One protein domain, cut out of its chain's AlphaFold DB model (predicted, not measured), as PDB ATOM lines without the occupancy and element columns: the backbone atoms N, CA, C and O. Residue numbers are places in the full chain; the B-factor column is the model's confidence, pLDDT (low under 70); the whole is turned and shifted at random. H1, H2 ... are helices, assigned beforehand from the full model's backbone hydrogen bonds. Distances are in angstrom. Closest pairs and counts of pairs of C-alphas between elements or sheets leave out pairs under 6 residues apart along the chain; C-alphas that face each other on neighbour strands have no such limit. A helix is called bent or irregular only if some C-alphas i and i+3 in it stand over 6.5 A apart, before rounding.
ATOM      1  N   PRO A  23     -29.563-133.175  14.175       95.88
ATOM      2  CA  PRO A  23     -28.187-133.643  14.027       95.88
ATOM      3  C   PRO A  23     -27.290-132.604  13.341       95.88
ATOM      4  O   PRO A  23     -27.671-132.040  12.320       95.88
ATOM      5  N   TYR A  24     -26.065-132.438  13.851       94.06
ATOM      6  CA  TYR A  24     -25.027-131.561  13.287       94.06
ATOM      7  C   TYR A  24     -25.388-130.065  13.222       94.06
ATOM      8  O   TYR A  24     -24.900-129.371  12.332       94.06
ATOM      9  N   SER A  25     -26.172-129.556  14.178       95.38
ATOM     10  CA  SER A  25     -26.564-128.136  14.239       95.38
ATOM     11  C   SER A  25     -25.924-127.372  15.410       95.38
ATOM     12  O   SER A  25     -26.624-126.939  16.329       95.38
ATOM     13  N   PRO A  26     -24.588-127.180  15.421       94.94
ATOM     14  CA  PRO A  26     -23.916-126.412  16.472       94.94
ATOM     15  C   PRO A  26     -24.344-124.933  16.493       94.94
ATOM     16  O   PRO A  26     -24.259-124.274  17.523       94.94
ATOM     17  N   ASP A  27     -24.843-124.412  15.375       95.00
ATOM     18  CA  ASP A  27     -25.453-123.087  15.237       95.00
ATOM     19  C   ASP A  27     -26.757-122.926  16.035       95.00
ATOM     20  O   ASP A  27     -27.097-121.808  16.422       95.00
ATOM     21  N   LEU A  28     -27.434-124.035  16.348       95.88
ATOM     22  CA  LEU A  28     -28.622-124.078  17.206       95.88
ATOM     23  C   LEU A  28     -28.299-124.439  18.661       95.88
ATOM     24  O   LEU A  28     -29.205-124.544  19.484       95.88
ATOM     25  N   SER A  29     -27.024-124.643  18.999       96.06
ATOM     26  CA  SER A  29     -26.573-124.935  20.359       96.06
ATOM     27  C   SER A  29     -25.981-123.671  20.994       96.06
ATOM     28  O   SER A  29     -24.861-123.282  20.657       96.06
ATOM     29  N   PRO A  30     -26.678-123.022  21.949       96.19
ATOM     30  CA  PRO A  30     -26.172-121.834  22.644       96.19
ATOM     31  C   PRO A  30     -24.798-122.046  23.289       96.19
ATOM     32  O   PRO A  30     -23.989-121.122  23.378       96.19
ATOM     33  N   CYS A  31     -24.513-123.278  23.715       96.12
ATOM     34  CA  CYS A  31     -23.208-123.650  24.238       96.12
ATOM     35  C   CYS A  31     -22.117-123.531  23.169       96.12
ATOM     36  O   CYS A  31     -21.070-122.939  23.434       96.12
ATOM     37  N   ASP A  32     -22.366-124.064  21.973       96.75
ATOM     38  CA  ASP A  32     -21.372-124.147  20.905       96.75
ATOM     39  C   ASP A  32     -21.169-122.810  20.188       96.75
ATOM     40  O   ASP A  32     -20.023-122.407  19.979       96.75
ATOM     41  N   PHE A  33     -22.247-122.095  19.842       95.25
ATOM     42  CA  PHE A  33     -22.119-120.845  19.083       95.25
ATOM     43  C   PHE A  33     -21.830-119.609  19.945       95.25
ATOM     44  O   PHE A  33     -21.385-118.598  19.399       95.25
ATOM     45  N   ASP A  34     -22.100-119.646  21.257       96.69
ATOM     46  CA  ASP A  34     -21.999-118.463  22.125       96.69
ATOM     47  C   ASP A  34     -21.057-118.659  23.317       96.69
ATOM     48  O   ASP A  34     -20.023-117.992  23.413       96.69
ATOM     49  N   LEU A  35     -21.391-119.581  24.224       96.94
ATOM     50  CA  LEU A  35     -20.709-119.702  25.516       96.94
ATOM     51  C   LEU A  35     -19.261-120.185  25.374       96.94
ATOM     52  O   LEU A  35     -18.341-119.565  25.914       96.94
ATOM     53  N   ILE A  36     -19.041-121.296  24.666       96.88
ATOM     54  CA  ILE A  36     -17.722-121.931  24.561       96.88
ATOM     55  C   ILE A  36     -16.702-121.024  23.852       96.88
ATOM     56  O   ILE A  36     -15.583-120.912  24.365       96.88
ATOM     57  N   PRO A  37     -17.032-120.353  22.730       96.62
ATOM     58  CA  PRO A  37     -16.131-119.389  22.106       96.62
ATOM     59  C   PRO A  37     -15.737-118.254  23.055       96.62
ATOM     60  O   PRO A  37     -14.545-118.012  23.243       96.62
ATOM     61  N   LYS A  38     -16.709-117.624  23.730       97.12
ATOM     62  CA  LYS A  38     -16.450-116.526  24.681       97.12
ATOM     63  C   LYS A  38     -15.601-116.972  25.865       97.12
ATOM     64  O   LYS A  38     -14.700-116.251  26.279       97.12
ATOM     65  N   MET A  39     -15.846-118.178  26.375       97.62
ATOM     66  CA  MET A  39     -15.051-118.766  27.453       97.62
ATOM     67  C   MET A  39     -13.599-119.001  27.022       97.62
ATOM     68  O   MET A  39     -12.682-118.783  27.817       97.62
ATOM     69  N   LYS A  40     -13.386-119.473  25.787       97.06
ATOM     70  CA  LYS A  40     -12.060-119.810  25.249       97.06
ATOM     71  C   LYS A  40     -11.255-118.593  24.810       97.06
ATOM     72  O   LYS A  40     -10.030-118.662  24.866       97.06
ATOM     73  N   GLU A  41     -11.901-117.511  24.391       97.06
ATOM     74  CA  GLU A  41     -11.220-116.325  23.861       97.06
ATOM     75  C   GLU A  41     -10.130-115.758  24.795       97.06
ATOM     76  O   GLU A  41      -8.990-115.642  24.345       97.06
ATOM     77  N   PRO A  42     -10.369-115.519  26.104       96.00
ATOM     78  CA  PRO A  42      -9.314-115.046  27.009       96.00
ATOM     79  C   PRO A  42      -8.229-116.096  27.306       96.00
ATOM     80  O   PRO A  42      -7.198-115.765  27.885       96.00
ATOM     81  N   LEU A  43      -8.450-117.364  26.945       97.25
ATOM     82  CA  LEU A  43      -7.499-118.465  27.137       97.25
ATOM     83  C   LEU A  43      -6.633-118.707  25.893       97.25
ATOM     84  O   LEU A  43      -5.675-119.485  25.930       97.25
ATOM     85  N   ARG A  44      -6.985-118.080  24.768       97.00
ATOM     86  CA  ARG A  44      -6.360-118.317  23.472       97.00
ATOM     87  C   ARG A  44      -4.882-117.927  23.507       97.00
ATOM     88  O   ARG A  44      -4.512-116.842  23.933       97.00
ATOM     89  N   GLY A  45      -4.025-118.833  23.040       96.81
ATOM     90  CA  GLY A  45      -2.572-118.621  22.997       96.81
ATOM     91  C   GLY A  45      -1.843-118.854  24.324       96.81
ATOM     92  O   GLY A  45      -0.612-118.864  24.336       96.81
ATOM     93  N   ILE A  46      -2.559-119.109  25.424       97.44
ATOM     94  CA  ILE A  46      -1.944-119.421  26.717       97.44
ATOM     95  C   ILE A  46      -1.541-120.900  26.753       97.44
ATOM     96  O   ILE A  46      -2.340-121.793  26.473       97.44
ATOM     97  N   ARG A  47      -0.285-121.170  27.127       97.56
ATOM     98  CA  ARG A  47       0.212-122.525  27.402       97.56
ATOM     99  C   ARG A  47       0.180-122.784  28.904       97.56
ATOM    100  O   ARG A  47       1.041-122.297  29.630       97.56
ATOM    101  N   PHE A  48      -0.795-123.565  29.349       97.44
ATOM    102  CA  PHE A  48      -0.870-124.044  30.728       97.44
ATOM    103  C   PHE A  48       0.092-125.214  30.930       97.44
ATOM    104  O   PHE A  48       0.208-126.084  30.062       97.44
ATOM    105  N   ARG A  49       0.797-125.235  32.062       97.88
ATOM    106  CA  ARG A  49       1.746-126.307  32.403       97.88
ATOM    107  C   ARG A  49       1.075-127.436  33.168       97.88
ATOM    108  O   ARG A  49       1.579-128.556  33.164       97.88
ATOM    109  N   THR A  50      -0.046-127.146  33.827       98.38
ATOM    110  CA  THR A  50      -0.737-128.092  34.701       98.38
ATOM    111  C   THR A  50      -2.255-128.046  34.514       98.38
ATOM    112  O   THR A  50      -2.826-127.044  34.077       98.38
ATOM    113  N   VAL A  51      -2.932-129.144  34.861       98.19
ATOM    114  CA  VAL A  51      -4.404-129.219  34.843       98.19
ATOM    115  C   VAL A  51      -5.054-128.211  35.812       98.19
ATOM    116  O   VAL A  51      -6.012-127.551  35.413       98.19
ATOM    117  N   PRO A  52      -4.557-128.007  37.050       98.56
ATOM    118  CA  PRO A  52      -5.122-126.998  37.946       98.56
ATOM    119  C   PRO A  52      -5.094-125.573  37.379       98.56
ATOM    120  O   PRO A  52      -6.054-124.828  37.566       98.56
ATOM    121  N   GLU A  53      -4.042-125.202  36.642       98.25
ATOM    122  CA  GLU A  53      -3.946-123.877  36.018       98.25
ATOM    123  C   GLU A  53      -5.058-123.638  34.989       98.25
ATOM    124  O   GLU A  53      -5.712-122.591  35.027       98.25
ATOM    125  N   ILE A  54      -5.308-124.603  34.093       98.06
ATOM    126  CA  ILE A  54      -6.378-124.470  33.094       98.06
ATOM    127  C   ILE A  54      -7.758-124.472  33.757       98.06
ATOM    128  O   ILE A  54      -8.600-123.660  33.379       98.06
ATOM    129  N   LEU A  55      -7.983-125.299  34.785       98.38
ATOM    130  CA  LEU A  55      -9.250-125.303  35.525       98.38
ATOM    131  C   LEU A  55      -9.522-123.942  36.180       98.38
ATOM    132  O   LEU A  55     -10.623-123.407  36.053       98.38
ATOM    133  N   GLN A  56      -8.512-123.338  36.812       98.38
ATOM    134  CA  GLN A  56      -8.649-122.019  37.436       98.38
ATOM    135  C   GLN A  56      -8.849-120.898  36.404       98.38
ATOM    136  O   GLN A  56      -9.533-119.909  36.672       98.38
ATOM    137  N   ALA A  57      -8.230-121.002  35.226       98.25
ATOM    138  CA  ALA A  57      -8.417-120.028  34.155       98.25
ATOM    139  C   ALA A  57      -9.826-120.122  33.539       98.25
ATOM    140  O   ALA A  57     -10.471-119.094  33.330       98.25
ATOM    141  N   VAL A  58     -10.329-121.342  33.324       98.25
ATOM    142  CA  VAL A  58     -11.697-121.593  32.848       98.25
ATOM    143  C   VAL A  58     -12.734-121.091  33.856       98.25
ATOM    144  O   VAL A  58     -13.634-120.357  33.456       98.25
ATOM    145  N   ASP A  59     -12.583-121.396  35.152       98.38
ATOM    146  CA  ASP A  59     -13.514-120.922  36.193       98.38
ATOM    147  C   ASP A  59     -13.588-119.388  36.226       98.38
ATOM    148  O   ASP A  59     -14.673-118.806  36.225       98.38
ATOM    149  N   ARG A  60     -12.434-118.710  36.153       98.25
ATOM    150  CA  ARG A  60     -12.385-117.242  36.066       98.25
ATOM    151  C   ARG A  60     -13.090-116.708  34.820       98.25
ATOM    152  O   ARG A  60     -13.856-115.756  34.933       98.25
ATOM    153  N   SER A  61     -12.867-117.323  33.659       98.06
ATOM    154  CA  SER A  61     -13.515-116.922  32.402       98.06
ATOM    155  C   SER A  61     -15.043-117.041  32.486       98.06
ATOM    156  O   SER A  61     -15.761-116.094  32.163       98.06
ATOM    157  N   ILE A  62     -15.549-118.157  33.024       97.56
ATOM    158  CA  ILE A  62     -16.989-118.385  33.219       97.56
ATOM    159  C   ILE A  62     -17.583-117.373  34.206       97.56
ATOM    160  O   ILE A  62     -18.646-116.811  33.937       97.56
ATOM    161  N   ARG A  63     -16.901-117.091  35.326       98.00
ATOM    162  CA  ARG A  63     -17.354-116.071  36.289       98.00
ATOM    163  C   ARG A  63     -17.475-114.701  35.635       98.00
ATOM    164  O   ARG A  63     -18.506-114.063  35.809       98.00
ATOM    165  N   THR A  64     -16.480-114.293  34.848       98.06
ATOM    166  CA  THR A  64     -16.521-113.025  34.110       98.06
ATOM    167  C   THR A  64     -17.707-112.972  33.153       98.06
ATOM    168  O   THR A  64     -18.426-111.974  33.132       98.06
ATOM    169  N   ILE A  65     -17.958-114.039  32.387       97.31
ATOM    170  CA  ILE A  65     -19.115-114.120  31.479       97.31
ATOM    171  C   ILE A  65     -20.429-113.948  32.250       97.31
ATOM    172  O   ILE A  65     -21.284-113.173  31.828       97.31
ATOM    173  N   ASN A  66     -20.566-114.617  33.398       95.38
ATOM    174  CA  ASN A  66     -21.763-114.526  34.231       95.38
ATOM    175  C   ASN A  66     -21.960-113.112  34.807       95.38
ATOM    176  O   ASN A  66     -23.055-112.566  34.744       95.38
ATOM    177  N   THR A  67     -20.899-112.485  35.325       96.88
ATOM    178  CA  THR A  67     -20.989-111.138  35.921       96.88
ATOM    179  C   THR A  67     -21.234-110.042  34.891       96.88
ATOM    180  O   THR A  67     -21.852-109.033  35.207       96.88
ATOM    181  N   THR A  68     -20.724-110.215  33.671       96.19
ATOM    182  CA  THR A  68     -20.864-109.225  32.589       96.19
ATOM    183  C   THR A  68     -22.138-109.408  31.773       96.19
ATOM    184  O   THR A  68     -22.468-108.531  30.982       96.19
ATOM    185  N   GLY A  69     -22.836-110.538  31.923       92.69
ATOM    186  CA  GLY A  69     -23.951-110.902  31.048       92.69
ATOM    187  C   GLY A  69     -23.518-111.149  29.601       92.69
ATOM    188  O   GLY A  69     -24.344-111.103  28.699       92.69
ATOM    189  N   ALA A  70     -22.228-111.404  29.353       92.00
ATOM    190  CA  ALA A  70     -21.699-111.473  27.996       92.00
ATOM    191  C   ALA A  70     -22.263-112.645  27.180       92.00
ATOM    192  O   ALA A  70     -22.215-112.585  25.955       92.00
ATOM    193  N   ALA A  71     -22.750-113.720  27.812       93.88
ATOM    194  CA  ALA A  71     -23.373-114.846  27.117       93.88
ATOM    195  C   ALA A  71     -24.877-114.608  26.927       93.88
ATOM    196  O   ALA A  71     -25.657-114.669  27.872       93.88
ATOM    197  N   GLU A  72     -25.277-114.396  25.676       95.56
ATOM    198  CA  GLU A  72     -26.651-114.079  25.269       95.56
ATOM    199  C   GLU A  72     -27.233-115.173  24.361       95.56
ATOM    200  O   GLU A  72     -28.283-114.991  23.747       95.56
ATOM    201  N   GLY A  73     -26.558-116.325  24.249       95.94
ATOM    202  CA  GLY A  73     -26.926-117.400  23.326       95.94
ATOM    203  C   GLY A  73     -28.390-117.836  23.426       95.94
ATOM    204  O   GLY A  73     -29.032-118.028  22.399       95.94
ATOM    205  N   ILE A  74     -28.952-117.903  24.637       95.94
ATOM    206  CA  ILE A  74     -30.372-118.233  24.844       95.94
ATOM    207  C   ILE A  74     -31.292-117.174  24.226       95.94
ATOM    208  O   ILE A  74     -32.224-117.515  23.505       95.94
ATOM    209  N   LEU A  75     -31.009-115.889  24.457       96.06
ATOM    210  CA  LEU A  75     -31.801-114.774  23.922       96.06
ATOM    211  C   LEU A  75     -31.697-114.678  22.395       96.06
ATOM    212  O   LEU A  75     -32.622-114.223  21.725       96.06
ATOM    213  N   ARG A  76     -30.565-115.114  21.838       95.62
ATOM    214  CA  ARG A  76     -30.303-115.087  20.396       95.62
ATOM    215  C   ARG A  76     -30.849-116.299  19.654       95.62
ATOM    216  O   ARG A  76     -30.938-116.230  18.432       95.62
ATOM    217  N   LEU A  77     -31.226-117.363  20.359       95.25
ATOM    218  CA  LEU A  77     -31.695-118.611  19.762       95.25
ATOM    219  C   LEU A  77     -32.897-118.439  18.810       95.25
ATOM    220  O   LEU A  77     -32.854-119.041  17.748       95.25
ATOM    221  N   PRO A  78     -33.907-117.581  19.078       95.12
ATOM    222  CA  PRO A  78     -35.015-117.361  18.138       95.12
ATOM    223  C   PRO A  78     -34.613-116.746  16.787       95.12
ATOM    224  O   PRO A  78     -35.427-116.699  15.872       95.12
ATOM    225  N   HIS A  79     -33.388-116.225  16.679       93.06
ATOM    226  CA  HIS A  79     -32.851-115.578  15.480       93.06
ATOM    227  C   HIS A  79     -31.780-116.438  14.786       93.06
ATOM    228  O   HIS A  79     -31.013-115.919  13.970       93.06
ATOM    229  N   ARG A  80     -31.665-117.712  15.171       88.31
ATOM    230  CA  ARG A  80     -30.797-118.717  14.554       88.31
ATOM    231  C   ARG A  80     -31.661-119.672  13.747       88.31
ATOM    232  O   ARG A  80     -31.286-119.904  12.582       88.31
TER     233      ARG A  80
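This is residues 23 to 80 of the 80 residues of an uncharacterized protein of Cryptotermes secundus (UniProt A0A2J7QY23). The longest helix, H2, is a slanting rod, and H1 packs steeply on it with residues 38 to 43; the short helix H3 packs on the other end of H1, at residues 30 to 35. H1 therewith lies between the other two, and H2 and H3 stay apart. The printed part has 58 residues with three named helices, H1, H2, H3 along the chain, and no named strand: all helix. It is loose, with a radius of gyration of the C-alphas of 13.1 A, and spans 39 by 28 by 16 A.

H2 is residues 51 to 68, 26.0 A from C-alpha 51 at (-4.404, -129.219, 34.843) to C-alpha 68 at (-20.864, -109.225, 32.589). H1 is residues 30 to 43, 19.5 A long, and begins with C-alpha 30 at (-26.172, -121.834, 22.644). It is irregular: C-alphas 33 and 36 are 7.1 A apart. H3 is residues 73 to 79, 10.0 A long, ending with C-alpha 79 at (-32.851, -115.578, 15.480). It is irregular too, with C-alphas 75 and 78 7.1 A apart.

H2 touches H1 with residues 57 to 65 alone, and H1 touches H2 with residues 38 to 43 alone. Their closest C-alphas, those of Met 39 and Ser 61, are 5.5 A apart. The two run opposite ways at a steep tilt of 62 degrees. H1 touches H3 with residues 30 to 35 alone; the closest C-alphas, those of Pro 30 and Gly 73, are 4.5 A apart. These two run opposite ways at a steep tilt of 47 degrees. H2 and H3 are apart. In H2 every O i to N i+4 pair is within hydrogen-bond range; in H1 6 of 10 are, and in H3 1 of 3, beside 3 of 4 O i to N i+3 pairs.

The C-alphas farthest apart, those of Arg 49 and Pro 78, are 40.4 A apart. The link from H1 to H2 is short and that from H2 to H3 is tight. The printed part has no cut and ends at residue 80, the chain's last. Its mean pLDDT is 96.4, and no printed residue is under 70.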